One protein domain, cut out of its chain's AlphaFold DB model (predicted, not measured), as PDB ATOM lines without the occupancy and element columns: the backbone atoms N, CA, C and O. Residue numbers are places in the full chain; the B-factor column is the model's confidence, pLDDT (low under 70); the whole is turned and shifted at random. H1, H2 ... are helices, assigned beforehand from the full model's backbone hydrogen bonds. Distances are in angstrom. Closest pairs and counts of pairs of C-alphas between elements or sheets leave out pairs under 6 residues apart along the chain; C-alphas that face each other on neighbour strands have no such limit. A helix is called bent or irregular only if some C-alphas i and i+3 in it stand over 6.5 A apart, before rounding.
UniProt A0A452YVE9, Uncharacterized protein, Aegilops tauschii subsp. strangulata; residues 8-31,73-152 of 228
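What this domain is: This is residues 8 to 31 and 73 to 152 of the 228 residues of an uncharacterized protein of Aegilops tauschii subsp. strangulata (UniProt A0A452YVE9). The model is built along one long helix, H2, with the shorter H1 crossing it at about a right angle in its first half and the short H3 near its far end. From H3 the chain turns into H4, an arm that sticks out from the rest with residues 135 to 141 and 143 to 152, so that the parts make a loose frame with few contacts and no shared core. The printed part has 104 residues with four named helices, in the order H1, H2, H3, H4, and no named strand. The class is all helix, and 65 of the printed residues are in the helices. The whole is loose, with a radius of gyration of the C-alphas of 16.6 A, and the C-alphas span 46 by 37 by 29 A along their three main axes.

How they stand to each other: Start with H2, residues 78 to 104, the longest helix. Look first at its residues 84 to 88, with which alone it touches H1, residues 19 to 29: here you find 4 pairs of C-alphas within 8 A. The closest C-alphas of the two are those of Val 26 and Cys 84, 7.1 A apart. The lines of H1 and H2 are about perpendicular, at 82 degrees. Now go to the last residue of H2, Phe 104, and look for H3, residues 123 to 134. H2 and H3 are close but not clearly touching, and their closest C-alphas, those of Phe 104 and Val 130, are 7.4 A apart. Their lines are about perpendicular too, at 76 degrees. Beyond H3 comes H4, residues 136 to 150, close to H3 but not clearly touching it; the closest C-alphas are those of Trp 133 and Met 139, 6.8 A apart. H3 and H4 run the same way at a steep tilt of 66 degrees. H1 is apart from both H3 and H4, and H2 is apart from H4. Along the backbones of H1, H2, H3 and H4, every O i to N i+4 pair is within hydrogen-bond range.

Where its parts are: Find C-alpha 78 at (96.109, 71.616, 87.634); from there H2 runs through 27 residues to C-alpha 104 at (130.432, 69.454, 102.519), 37.5 A from first to last C-alpha. It is neither bent nor irregular, but only just: C-alphas 101 and 104 are 6.1 A apart. H1, Asp 19 to Val 29, has 11 residues and measures 15.2 A, beginning with C-alpha 19 at (101.436, 61.898, 96.678). H3, Asp 123 to Lys 134, has 12 residues and measures 16.3 A. H4, Pro 136 to Ala 150, has 15 residues and measures 21.1 A; look for its last C-alpha, 150, at (132.290, 86.499, 89.829).

The domain as a whole: The two C-alphas farthest apart are those of Asp 74 and His 110, at 47.8 A. Between residues 31 and 73 the printed part has a cut: residues 32 to 72 are not printed, and C-alphas 31 and 73 are 12.2 A apart across it. The link from H1 to H2 is the link across the cut. The link from H2 to H3 is long, residues 105 to 122, and its C-alphas lie 11 to 23 A from the mean of all C-alphas. The link from H3 to H4 is tight, with 1 residue between them. Without the stretches that stand free, the body has 87 residues and spans 48 by 28 by 26 A. The mean pLDDT of the printed part is 87.7, and it is under 70 at residues 30 to 31 and residue 73, beside the cut.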
ATOM      1  N   LYS A   8     113.901  63.462  89.435       91.12
ATOM      2  CA  LYS A   8     113.150  62.277  89.003       91.12
ATOM      3  C   LYS A   8     112.833  61.319  90.153       91.12
ATOM      4  O   LYS A   8     111.803  60.670  90.110       91.12
ATOM      5  N   ASP A   9     113.661  61.298  91.196       91.56
ATOM      6  CA  ASP A   9     113.467  60.413  92.343       91.56
ATOM      7  C   ASP A   9     112.284  60.895  93.220       91.56
ATOM      8  O   ASP A   9     111.758  60.135  94.023       91.56
ATOM      9  N   TYR A  10     111.798  62.129  93.042       90.81
ATOM     10  CA  TYR A  10     110.574  62.627  93.690       90.81
ATOM     11  C   TYR A  10     109.298  62.235  92.945       90.81
ATOM     12  O   TYR A  10     108.210  62.564  93.418       90.81
ATOM     13  N   LYS A  11     109.417  61.606  91.774       92.50
ATOM     14  CA  LYS A  11     108.286  61.295  90.912       92.50
ATOM     15  C   LYS A  11     107.908  59.821  90.977       92.50
ATOM     16  O   LYS A  11     108.774  58.975  91.185       92.50
ATOM     17  N   ASP A  12     106.629  59.558  90.778       92.19
ATOM     18  CA  ASP A  12     106.068  58.239  90.508       92.19
ATOM     19  C   ASP A  12     106.323  57.843  89.038       92.19
ATOM     20  O   ASP A  12     106.740  58.701  88.243       92.19
ATOM     21  N   PRO A  13     106.076  56.576  88.645       91.50
ATOM     22  CA  PRO A  13     106.209  56.123  87.257       91.50
ATOM     23  C   PRO A  13     105.427  56.983  86.253       91.50
ATOM     24  O   PRO A  13     105.925  57.255  85.163       91.50
ATOM     25  N   ASP A  14     104.280  57.526  86.670       89.00
ATOM     26  CA  ASP A  14     103.428  58.414  85.863       89.00
ATOM     27  C   ASP A  14     103.991  59.845  85.722       89.00
ATOM     28  O   ASP A  14     103.406  60.720  85.088       89.00
ATOM     29  N   GLY A  15     105.140  60.137  86.341       87.31
ATOM     30  CA  GLY A  15     105.839  61.417  86.218       87.31
ATOM     31  C   GLY A  15     105.332  62.537  87.137       87.31
ATOM     32  O   GLY A  15     105.908  63.641  87.116       87.31
ATOM     33  N   HIS A  16     104.319  62.261  87.962       88.06
ATOM     34  CA  HIS A  16     103.821  63.131  89.032       88.06
ATOM     35  C   HIS A  16     104.665  63.015  90.300       88.06
ATOM     36  O   HIS A  16     105.323  62.010  90.512       88.06
ATOM     37  N   VAL A  17     104.689  64.057  91.139       90.12
ATOM     38  CA  VAL A  17     105.360  63.976  92.448       90.12
ATOM     39  C   VAL A  17     104.602  63.002  93.343       90.12
ATOM     40  O   VAL A  17     103.379  63.121  93.424       90.12
ATOM     41  N   ARG A  18     105.336  62.137  94.060       92.69
ATOM     42  CA  ARG A  18     104.741  61.144  94.963       92.69
ATOM     43  C   ARG A  18     103.772  61.789  95.933       92.69
ATOM     44  O   ARG A  18     104.145  62.728  96.647       92.69
ATOM     45  N   ASP A  19     102.558  61.260  95.989       89.38
ATOM     46  CA  ASP A  19     101.436  61.898  96.678       89.38
ATOM     47  C   ASP A  19     101.731  62.168  98.165       89.38
ATOM     48  O   ASP A  19     101.537  63.280  98.656       89.38
ATOM     49  N   GLY A  20     102.346  61.210  98.867       89.38
ATOM     50  CA  GLY A  20     102.736  61.384 100.272       89.38
ATOM     51  C   GLY A  20     103.748  62.517 100.505       89.38
ATOM     52  O   GLY A  20     103.649  63.259 101.485       89.38
ATOM     53  N   ILE A  21     104.704  62.706  99.588       89.75
ATOM     54  CA  ILE A  21     105.682  63.805  99.664       89.75
ATOM     55  C   ILE A  21     104.981  65.132  99.402       89.75
ATOM     56  O   ILE A  21     105.197  66.114 100.118       89.75
ATOM     57  N   PHE A  22     104.143  65.150  98.371       89.62
ATOM     58  CA  PHE A  22     103.439  66.335  97.928       89.62
ATOM     59  C   PHE A  22     102.453  66.841  98.987       89.62
ATOM     60  O   PHE A  22     102.539  68.002  99.385       89.62
ATOM     61  N   LYS A  23     101.608  65.964  99.545       88.00
ATOM     62  CA  LYS A  23     100.671  66.295 100.631       88.00
ATOM     63  C   LYS A  23     101.384  66.795 101.887       88.00
ATOM     64  O   LYS A  23     100.977  67.805 102.455       88.00
ATOM     65  N   ASN A  24     102.492  66.166 102.293       88.50
ATOM     66  CA  ASN A  24     103.292  66.630 103.437       88.50
ATOM     67  C   ASN A  24     103.889  68.029 103.184       88.50
ATOM     68  O   ASN A  24     103.894  68.879 104.076       88.50
ATOM     69  N   PHE A  25     104.357  68.304 101.962       87.31
ATOM     70  CA  PHE A  25     104.846  69.631 101.589       87.31
ATOM     71  C   PHE A  25     103.736  70.685 101.613       87.31
ATOM     72  O   PHE A  25     103.881  71.702 102.292       87.31
ATOM     73  N   VAL A  26     102.621  70.439 100.920       84.94
ATOM     74  CA  VAL A  26     101.487  71.374 100.852       84.94
ATOM     75  C   VAL A  26     100.911  71.631 102.247       84.94
ATOM     76  O   VAL A  26     100.683  72.785 102.608       84.94
ATOM     77  N   GLY A  27     100.796  70.590 103.076       82.44
ATOM     78  CA  GLY A  27     100.384  70.713 104.473       82.44
ATOM     79  C   GLY A  27     101.281  71.652 105.289       82.44
ATOM     80  O   GLY A  27     100.782  72.384 106.135       82.44
ATOM     81  N   LYS A  28     102.589  71.714 105.010       79.12
ATOM     82  CA  LYS A  28     103.503  72.672 105.662       79.12
ATOM     83  C   LYS A  28     103.377  74.085 105.110       79.12
ATOM     84  O   LYS A  28     103.410  75.037 105.888       79.12
ATOM     85  N   VAL A  29     103.218  74.232 103.794       70.50
ATOM     86  CA  VAL A  29     103.032  75.543 103.150       70.50
ATOM     87  C   VAL A  29     101.743  76.207 103.646       70.50
ATOM     88  O   VAL A  29     101.769  77.385 103.988       70.50
ATOM     89  N   GLY A  30     100.660  75.441 103.804       58.06
ATOM     90  CA  GLY A  30      99.392  75.930 104.356       58.06
ATOM     91  C   GLY A  30      99.424  76.289 105.852       58.06
ATOM     92  O   GLY A  30      98.524  76.970 106.330       58.06
ATOM     93  N   VAL A  31     100.455  75.867 106.598       49.72
ATOM     94  CA  VAL A  31     100.624  76.137 108.045       49.72
ATOM     95  C   VAL A  31     101.643  77.264 108.313       49.72
ATOM     96  O   VAL A  31     101.739  77.763 109.433       49.72
ATOM     97  N   MET A  73      93.355  75.919  99.181       66.12
ATOM     98  CA  MET A  73      93.934  75.634  97.889       66.12
ATOM     99  C   MET A  73      93.378  74.281  97.499       66.12
ATOM    100  O   MET A  73      93.704  73.281  98.136       66.12
ATOM    101  N   ASP A  74      92.530  74.274  96.479       72.62
ATOM    102  CA  ASP A  74      92.189  73.042  95.796       72.62
ATOM    103  C   ASP A  74      93.452  72.543  95.086       72.62
ATOM    104  O   ASP A  74      93.945  73.128  94.118       72.62
ATOM    105  N   VAL A  75      94.045  71.509  95.670       74.56
ATOM    106  CA  VAL A  75      95.318  70.933  95.245       74.56
ATOM    107  C   VAL A  75      95.144  70.090  93.977       74.56
ATOM    108  O   VAL A  75      96.128  69.847  93.270       74.56
ATOM    109  N   ASP A  76      93.911  69.689  93.668       78.06
ATOM    110  CA  ASP A  76      93.577  68.878  92.501       78.06
ATOM    111  C   ASP A  76      93.473  69.739  91.234       78.06
ATOM    112  O   ASP A  76      93.686  69.256  90.117       78.06
ATOM    113  N   VAL A  77      93.290  71.052  91.396       82.62
ATOM    114  CA  VAL A  77      93.347  72.021  90.299       82.62
ATOM    115  C   VAL A  77      94.759  72.064  89.694       82.62
ATOM    116  O   VAL A  77      95.751  72.422  90.336       82.62
ATOM    117  N   VAL A  78      94.852  71.744  88.399       82.50
ATOM    118  CA  VAL A  78      96.109  71.616  87.634       82.50
ATOM    119  C   VAL A  78      97.098  72.783  87.834       82.50
ATOM    120  O   VAL A  78      98.267  72.515  88.144       82.50
ATOM    121  N   PRO A  79      96.713  74.071  87.686       80.00
ATOM    122  CA  PRO A  79      97.645  75.181  87.892       80.00
ATOM    123  C   PRO A  79      98.156  75.284  89.336       80.00
ATOM    124  O   PRO A  79      99.333  75.593  89.538       80.00
ATOM    125  N   VAL A  80      97.325  74.961  90.331       79.12
ATOM    126  CA  VAL A  80      97.710  74.957  91.750       79.12
ATOM    127  C   VAL A  80      98.730  73.850  92.006       79.12
ATOM    128  O   VAL A  80      99.817  74.108  92.532       79.12
ATOM    129  N   ARG A  81      98.452  72.633  91.526       84.62
ATOM    130  CA  ARG A  81      99.370  71.492  91.637       84.62
ATOM    131  C   ARG A  81     100.727  71.776  90.993       84.62
ATOM    132  O   ARG A  81     101.777  71.455  91.564       84.62
ATOM    133  N   LYS A  82     100.723  72.420  89.822       85.38
ATOM    134  CA  LYS A  82     101.938  72.837  89.106       85.38
ATOM    135  C   LYS A  82     102.734  73.868  89.907       85.38
ATOM    136  O   LYS A  82     103.936  73.678  90.093       85.38
ATOM    137  N   ALA A  83     102.082  74.906  90.430       84.56
ATOM    138  CA  ALA A  83     102.729  75.922  91.258       84.56
ATOM    139  C   ALA A  83     103.363  75.314  92.522       84.56
ATOM    140  O   ALA A  83     104.545  75.534  92.789       84.56
ATOM    141  N   CYS A  84     102.630  74.465  93.250       85.00
ATOM    142  CA  CYS A  84     103.154  73.746  94.415       85.00
ATOM    143  C   CYS A  84     104.344  72.848  94.066       85.00
ATOM    144  O   CYS A  84     105.310  72.771  94.825       85.00
ATOM    145  N   THR A  85     104.302  72.193  92.907       88.75
ATOM    146  CA  THR A  85     105.409  71.362  92.422       88.75
ATOM    147  C   THR A  85     106.663  72.201  92.169       88.75
ATOM    148  O   THR A  85     107.757  71.805  92.571       88.75
ATOM    149  N   GLU A  86     106.531  73.382  91.559       87.62
ATOM    150  CA  GLU A  86     107.654  74.311  91.368       87.62
ATOM    151  C   GLU A  86     108.189  74.870  92.696       87.62
ATOM    152  O   GLU A  86     109.406  74.977  92.887       87.62
ATOM    153  N   MET A  87     107.306  75.151  93.658       88.31
ATOM    154  CA  MET A  87     107.712  75.534  95.013       88.31
ATOM    155  C   MET A  87     108.500  74.415  95.701       88.31
ATOM    156  O   MET A  87     109.553  74.681  96.286       88.31
ATOM    157  N   LEU A  88     108.054  73.161  95.583       89.75
ATOM    158  CA  LEU A  88     108.749  71.995  96.130       89.75
ATOM    159  C   LEU A  88     110.125  71.798  95.475       89.75
ATOM    160  O   LEU A  88     111.119  71.573  96.171       89.75
ATOM    161  N   LYS A  89     110.223  71.944  94.147       89.94
ATOM    162  CA  LYS A  89     111.509  71.935  93.425       89.94
ATOM    163  C   LYS A  89     112.464  72.995  93.966       89.94
ATOM    164  O   LYS A  89     113.637  72.711  94.218       89.94
ATOM    165  N   CYS A  90     111.977  74.219  94.159       87.50
ATOM    166  CA  CYS A  90     112.780  75.308  94.705       87.50
ATOM    167  C   CYS A  90     113.226  75.021  96.142       87.50
ATOM    168  O   CYS A  90     114.410  75.165  96.445       87.50
ATOM    169  N   ALA A  91     112.316  74.571  97.008       89.31
ATOM    170  CA  ALA A  91     112.608  74.268  98.406       89.31
ATOM    171  C   ALA A  91     113.651  73.147  98.547       89.31
ATOM    172  O   ALA A  91     114.633  73.294  99.272       89.31
ATOM    173  N   THR A  92     113.495  72.056  97.795       90.88
ATOM    174  CA  THR A  92     114.445  70.928  97.791       90.88
ATOM    175  C   THR A  92     115.809  71.321  97.220       90.88
ATOM    176  O   THR A  92     116.843  70.883  97.725       90.88
ATOM    177  N   ARG A  93     115.854  72.184  96.192       89.19
ATOM    178  CA  ARG A  93     117.113  72.761  95.688       89.19
ATOM    179  C   ARG A  93     117.804  73.601  96.758       89.19
ATOM    180  O   ARG A  93     118.987  73.392  97.005       89.19
ATOM    181  N   GLN A  94     117.077  74.516  97.397       90.19
ATOM    182  CA  GLN A  94     117.626  75.371  98.451       90.19
ATOM    183  C   GLN A  94     118.148  74.546  99.629       90.19
ATOM    184  O   GLN A  94     119.247  74.814 100.105       90.19
ATOM    185  N   GLN A  95     117.413  73.510 100.043       91.00
ATOM    186  CA  GLN A  95     117.849  72.612 101.108       91.00
ATOM    187  C   GLN A  95     119.167  71.914 100.756       91.00
ATOM    188  O   GLN A  95     120.092  71.933 101.561       91.00
ATOM    189  N   ARG A  96     119.304  71.372  99.536       91.81
ATOM    190  CA  ARG A  96     120.572  70.770  99.081       91.81
ATOM    191  C   ARG A  96     121.722  71.772  99.059       91.81
ATOM    192  O   ARG A  96     122.821  71.423  99.470       91.81
ATOM    193  N   CYS A  97     121.481  73.004  98.605       90.06
ATOM    194  CA  CYS A  97     122.503  74.052  98.609       90.06
ATOM    195  C   CYS A  97     122.969  74.398 100.031       90.06
ATOM    196  O   CYS A  97     124.164  74.582 100.235       90.06
ATOM    197  N   ARG A  98     122.050  74.464 101.004       92.06
ATOM    198  CA  ARG A  98     122.388  74.703 102.419       92.06
ATOM    199  C   ARG A  98     123.211  73.559 102.998       92.06
ATOM    200  O   ARG A  98     124.288  73.807 103.518       92.06
ATOM    201  N   LEU A  99     122.760  72.319 102.798       92.94
ATOM    202  CA  LEU A  99     123.476  71.127 103.257       92.94
ATOM    203  C   LEU A  99     124.893  71.044 102.686       92.94
ATOM    204  O   LEU A  99     125.839  70.783 103.421       92.94
ATOM    205  N   LYS A 100     125.044  71.308 101.383       91.69
ATOM    206  CA  LYS A 100     126.361  71.334 100.745       91.69
ATOM    207  C   LYS A 100     127.260  72.398 101.381       91.69
ATOM    208  O   LYS A 100     128.395  72.105 101.731       91.69
ATOM    209  N   LYS A 101     126.730  73.607 101.579       92.44
ATOM    210  CA  LYS A 101     127.477  74.730 102.150       92.44
ATOM    211  C   LYS A 101     127.912  74.490 103.600       92.44
ATOM    212  O   LYS A 101     128.992  74.921 103.976       92.44
ATOM    213  N   GLU A 102     127.066  73.866 104.414       92.25
ATOM    214  CA  GLU A 102     127.310  73.692 105.854       92.25
ATOM    215  C   GLU A 102     128.166  72.462 106.164       92.25
ATOM    216  O   GLU A 102     129.036  72.530 107.027       92.25
ATOM    217  N   TYR A 103     127.953  71.352 105.452       92.06
ATOM    218  CA  TYR A 103     128.534  70.061 105.832       92.06
ATOM    219  C   TYR A 103     129.544  69.507 104.820       92.06
ATOM    220  O   TYR A 103     130.379  68.691 105.196       92.06
ATOM    221  N   PHE A 104     129.516  69.947 103.555       92.00
ATOM    222  CA  PHE A 104     130.432  69.454 102.519       92.00
ATOM    223  C   PHE A 104     131.557  70.448 102.205       92.00
ATOM    224  O   PHE A 104     132.718  70.110 102.378       92.00
ATOM    225  N   ASP A 105     131.224  71.670 101.780       90.00
ATOM    226  CA  ASP A 105     132.202  72.668 101.314       90.00
ATOM    227  C   ASP A 105     133.292  73.046 102.352       90.00
ATOM    228  O   ASP A 105     134.420  73.301 101.927       90.00
ATOM    229  N   PRO A 106     133.027  73.086 103.679       91.94
ATOM    230  CA  PRO A 106     134.050  73.422 104.675       91.94
ATOM    231  C   PRO A 106     135.066  72.306 104.948       91.94
ATOM    232  O   PRO A 106     136.117  72.576 105.527       91.94
ATOM    233  N   HIS A 107     134.759  71.059 104.578       88.56
ATOM    234  CA  HIS A 107     135.557  69.893 104.950       88.56
ATOM    235  C   HIS A 107     136.329  69.352 103.739       88.56
ATOM    236  O   HIS A 107     135.779  69.266 102.638       88.56
ATOM    237  N   PRO A 108     137.592  68.923 103.907       87.56
ATOM    238  CA  PRO A 108     138.288  68.206 102.849       87.56
ATOM    239  C   PRO A 108     137.589  66.864 102.581       87.56
ATOM    240  O   PRO A 108     136.978  66.274 103.471       87.56
ATOM    241  N   LEU A 109     137.699  66.352 101.351       86.69
ATOM    242  CA  LEU A 109     136.881  65.226 100.860       86.69
ATOM    243  C   LEU A 109     136.938  63.954 101.723       86.69
ATOM    244  O   LEU A 109     135.977  63.183 101.731       86.69
ATOM    245  N   HIS A 110     138.049  63.733 102.429       84.12
ATOM    246  CA  HIS A 110     138.266  62.579 103.304       84.12
ATOM    247  C   HIS A 110     137.652  62.741 104.707       84.12
ATOM    248  O   HIS A 110     137.479  61.743 105.395       84.12
ATOM    249  N   LEU A 111     137.293  63.964 105.120       87.75
ATOM    250  CA  LEU A 111     136.672  64.264 106.421       87.75
ATOM    251  C   LEU A 111     135.154  64.470 106.333       87.75
ATOM    252  O   LEU A 111     134.516  64.777 107.336       87.75
ATOM    253  N   VAL A 112     134.560  64.320 105.147       89.81
ATOM    254  CA  VAL A 112     133.107  64.454 104.991       89.81
ATOM    255  C   VAL A 112     132.405  63.323 105.744       89.81
ATOM    256  O   VAL A 112     132.704  62.145 105.534       89.81
ATOM    257  N   THR A 113     131.450  63.684 106.604       88.31
ATOM    258  CA  THR A 113     130.701  62.727 107.422       88.31
ATOM    259  C   THR A 113     129.924  61.740 106.556       88.31
ATOM    260  O   THR A 113     129.339  62.106 105.535       88.31
ATOM    261  N   ARG A 114     129.888  60.475 106.987       87.06
ATOM    262  CA  ARG A 114     129.065  59.425 106.358       87.06
ATOM    263  C   ARG A 114     127.643  59.367 106.914       87.06
ATOM    264  O   ARG A 114     126.780  58.734 106.314       87.06
ATOM    265  N   THR A 115     127.414  60.020 108.047       90.00
ATOM    266  CA  THR A 115     126.121  60.110 108.719       90.00
ATOM    267  C   THR A 115     125.382  61.370 108.286       90.00
ATOM    268  O   THR A 115     125.988  62.421 108.037       90.00
ATOM    269  N   SER A 116     124.062  61.253 108.172       90.19
ATOM    270  CA  SER A 116     123.168  62.329 107.781       90.19
ATOM    271  C   SER A 116     123.147  63.408 108.867       90.19
ATOM    272  O   SER A 116     122.819  63.120 110.020       90.19
ATOM    273  N   PRO A 117     123.427  64.677 108.525       89.06
ATOM    274  CA  PRO A 117     123.398  65.764 109.500       89.06
ATOM    275  C   PRO A 117     121.971  66.196 109.877       89.06
ATOM    276  O   PRO A 117     121.797  67.045 110.750       89.06
ATOM    277  N   VAL A 118     120.937  65.674 109.201       88.12
ATOM    278  CA  VAL A 118     119.544  66.100 109.397       88.12
ATOM    279  C   VAL A 118     118.634  64.890 109.607       88.12
ATOM    280  O   VAL A 118     118.610  64.001 108.758       88.12
ATOM    281  N   PRO A 119     117.758  64.903 110.629       85.88
ATOM    282  CA  PRO A 119     116.867  63.778 110.936       85.88
ATOM    283  C   PRO A 119     115.818  63.492 109.848       85.88
ATOM    284  O   PRO A 119     115.138  62.475 109.879       85.88
ATOM    285  N   SER A 120     115.638  64.393 108.878       82.62
ATOM    286  CA  SER A 120     114.684  64.211 107.779       82.62
ATOM    287  C   SER A 120     115.236  63.427 106.584       82.62
ATOM    288  O   SER A 120     114.585  63.417 105.538       82.62
ATOM    289  N   MET A 121     116.446  62.876 106.695       87.81
ATOM    290  CA  MET A 121     117.177  62.194 105.629       87.81
ATOM    291  C   MET A 121     117.957  61.021 106.224       87.81
ATOM    292  O   MET A 121     118.548  61.176 107.291       87.81
ATOM    293  N   THR A 122     117.959  59.881 105.532       92.00
ATOM    294  CA  THR A 122     118.717  58.697 105.962       92.00
ATOM    295  C   THR A 122     120.192  58.815 105.586       92.00
ATOM    296  O   THR A 122     120.564  59.599 104.704       92.00
ATOM    297  N   ASP A 123     121.041  58.024 106.234       92.44
ATOM    298  CA  ASP A 123     122.483  58.027 105.981       92.44
ATOM    299  C   ASP A 123     122.807  57.579 104.550       92.44
ATOM    300  O   ASP A 123     123.704  58.127 103.911       92.44
ATOM    301  N   GLU A 124     122.034  56.655 103.976       91.12
ATOM    302  CA  GLU A 124     122.192  56.220 102.584       91.12
ATOM    303  C   GLU A 124     121.912  57.375 101.614       91.12
ATOM    304  O   GLU A 124     122.703  57.643 100.709       91.12
ATOM    305  N   GLN A 125     120.821  58.116 101.841       91.19
ATOM    306  CA  GLN A 125     120.453  59.277 101.024       91.19
ATOM    307  C   GLN A 125     121.501  60.391 101.112       91.19
ATOM    308  O   GLN A 125     121.811  61.040 100.107       91.19
ATOM    309  N   TRP A 126     122.059  60.609 102.305       93.12
ATOM    310  CA  TRP A 126     123.155  61.550 102.508       93.12
ATOM    311  C   TRP A 126     124.408  61.136 101.736       93.12
ATOM    312  O   TRP A 126     124.954  61.934 100.971       93.12
ATOM    313  N   ASN A 127     124.823  59.876 101.870       92.06
ATOM    314  CA  ASN A 127     125.992  59.346 101.174       92.06
ATOM    315  C   ASN A 127     125.832  59.447  99.652       92.06
ATOM    316  O   ASN A 127     126.747  59.891  98.962       92.06
ATOM    317  N   GLU A 128     124.647  59.156  99.110       92.38
ATOM    318  CA  GLU A 128     124.375  59.340  97.681       92.38
ATOM    319  C   GLU A 128     124.554  60.790  97.201       92.38
ATOM    320  O   GLU A 128     124.997  61.015  96.062       92.38
ATOM    321  N   LEU A 129     124.184  61.775  98.031       92.75
ATOM    322  CA  LEU A 129     124.380  63.199  97.749       92.75
ATOM    323  C   LEU A 129     125.859  63.569  97.789       92.75
ATOM    324  O   LEU A 129     126.335  64.189  96.834       92.75
ATOM    325  N   VAL A 130     126.569  63.154  98.840       92.81
ATOM    326  CA  VAL A 130     128.005  63.399  99.026       92.81
ATOM    327  C   VAL A 130     128.805  62.820  97.864       92.81
ATOM    328  O   VAL A 130     129.566  63.550  97.228       92.81
ATOM    329  N   GLU A 131     128.568  61.562  97.493       92.50
ATOM    330  CA  GLU A 131     129.221  60.934  96.338       92.50
ATOM    331  C   GLU A 131     128.895  61.674  95.034       92.50
ATOM    332  O   GLU A 131     129.737  61.847  94.155       92.50
ATOM    333  N   SER A 132     127.679  62.219  94.917       91.62
ATOM    334  CA  SER A 132     127.323  63.052  93.770       91.62
ATOM    335  C   SER A 132     128.040  64.402  93.728       91.62
ATOM    336  O   SER A 132     128.113  64.984  92.648       91.62
ATOM    337  N   TRP A 133     128.489  64.932  94.866       91.88
ATOM    338  CA  TRP A 133     129.246  66.181  94.942       91.88
ATOM    339  C   TRP A 133     130.746  65.958  94.783       91.88
ATOM    340  O   TRP A 133     131.403  66.849  94.259       91.88
ATOM    341  N   LYS A 134     131.260  64.782  95.164       91.31
ATOM    342  CA  LYS A 134     132.653  64.366  94.937       91.31
ATOM    343  C   LYS A 134     132.988  64.124  93.465       91.31
ATOM    344  O   LYS A 134     134.152  64.208  93.096       91.31
ATOM    345  N   ASP A 135     131.983  63.839  92.634       92.81
ATOM    346  CA  ASP A 135     132.154  63.639  91.192       92.81
ATOM    347  C   ASP A 135     132.947  64.810  90.555       92.81
ATOM    348  O   ASP A 135     132.449  65.948  90.522       92.81
ATOM    349  N   PRO A 136     134.162  64.556  90.023       92.44
ATOM    350  CA  PRO A 136     135.055  65.602  89.528       92.44
ATOM    351  C   PRO A 136     134.432  66.400  88.384       92.44
ATOM    352  O   PRO A 136     134.640  67.611  88.282       92.44
ATOM    353  N   LYS A 137     133.579  65.767  87.566       93.81
ATOM    354  CA  LYS A 137     132.859  66.450  86.483       93.81
ATOM    355  C   LYS A 137     131.942  67.539  87.033       93.81
ATOM    356  O   LYS A 137     131.888  68.649  86.503       93.81
ATOM    357  N   LYS A 138     131.209  67.241  88.106       89.88
ATOM    358  CA  LYS A 138     130.302  68.203  88.742       89.88
ATOM    359  C   LYS A 138     131.045  69.281  89.511       89.88
ATOM    360  O   LYS A 138     130.586  70.423  89.506       89.88
ATOM    361  N   MET A 139     132.168  68.939  90.136       89.81
ATOM    362  CA  MET A 139     133.039  69.916  90.788       89.81
ATOM    363  C   MET A 139     133.565  70.939  89.782       89.81
ATOM    364  O   MET A 139     133.392  72.136  90.008       89.81
ATOM    365  N   GLY A 140     134.070  70.482  88.631       92.19
ATOM    366  CA  GLY A 140     134.511  71.365  87.548       92.19
ATOM    367  C   GLY A 140     133.412  72.328  87.087       92.19
ATOM    368  O   GLY A 140     133.628  73.535  87.042       92.19
ATOM    369  N   ILE A 141     132.193  71.824  86.850       91.75
ATOM    370  CA  ILE A 141     131.044  72.666  86.463       91.75
ATOM    371  C   ILE A 141     130.702  73.696  87.551       91.75
ATOM    372  O   ILE A 141     130.398  74.848  87.241       91.75
ATOM    373  N   CYS A 142     130.723  73.301  88.829       87.75
ATOM    374  CA  CYS A 142     130.454  74.223  89.933       87.75
ATOM    375  C   CYS A 142     131.486  75.351  89.984       87.75
ATOM    376  O   CYS A 142     131.106  76.504  90.172       87.75
ATOM    377  N   GLU A 143     132.762  75.024  89.795       91.00
ATOM    378  CA  GLU A 143     133.847  75.998  89.835       91.00
ATOM    379  C   GLU A 143     133.776  76.976  88.659       91.00
ATOM    380  O   GLU A 143     133.805  78.191  88.856       91.00
ATOM    381  N   THR A 144     133.528  76.476  87.444       93.94
ATOM    382  CA  THR A 144     133.254  77.330  86.280       93.94
ATOM    383  C   THR A 144     132.066  78.262  86.531       93.94
ATOM    384  O   THR A 144     132.139  79.449  86.227       93.94
ATOM    385  N   ASN A 145     130.980  77.764  87.131       90.50
ATOM    386  CA  ASN A 145     129.812  78.592  87.437       90.50
ATOM    387  C   ASN A 145     130.111  79.686  88.473       90.50
ATOM    388  O   ASN A 145     129.616  80.802  88.314       90.50
ATOM    389  N   LYS A 146     130.935  79.406  89.493       89.56
ATOM    390  CA  LYS A 146     131.395  80.423  90.456       89.56
ATOM    391  C   LYS A 146     132.242  81.495  89.769       89.56
ATOM    392  O   LYS A 146     131.985  82.680  89.966       89.56
ATOM    393  N   ASN A 147     133.182  81.089  88.913       92.75
ATOM    394  CA  ASN A 147     134.027  82.011  88.150       92.75
ATOM    395  C   ASN A 147     133.191  82.899  87.217       92.75
ATOM    396  O   ASN A 147     133.363  84.117  87.192       92.75
ATOM    397  N   ASN A 148     132.209  82.317  86.525       90.88
ATOM    398  CA  ASN A 148     131.271  83.061  85.685       90.88
ATOM    399  C   ASN A 148     130.419  84.044  86.502       90.88
ATOM    400  O   ASN A 148     130.185  85.170  86.068       90.88
ATOM    401  N   GLN A 149     129.970  83.637  87.694       86.31
ATOM    402  CA  GLN A 149     129.220  84.507  88.598       86.31
ATOM    403  C   GLN A 149     130.078  85.676  89.105       86.31
ATOM    404  O   GLN A 149     129.575  86.795  89.179       86.31
ATOM    405  N   ALA A 150     131.358  85.449  89.412       87.81
ATOM    406  CA  ALA A 150     132.290  86.499  89.829       87.81
ATOM    407  C   ALA A 150     132.576  87.518  88.709       87.81
ATOM    408  O   ALA A 150     132.779  88.699  88.977       87.81
ATOM    409  N   GLN A 151     132.536  87.084  87.445       87.88
ATOM    410  CA  GLN A 151     132.706  87.953  86.273       87.88
ATOM    411  C   GLN A 151     131.421  88.691  85.848       87.88
ATOM    412  O   GLN A 151     131.441  89.489  84.904       87.88
ATOM    413  N   LEU A 152     130.286  88.439  86.508       83.38
ATOM    414  CA  LEU A 152     128.988  88.992  86.132       83.38
ATOM    415  C   LEU A 152     128.915  90.490  86.474       83.38
ATOM    416  O   LEU A 152     128.793  90.875  87.631       83.38
TER     417      LEU A 152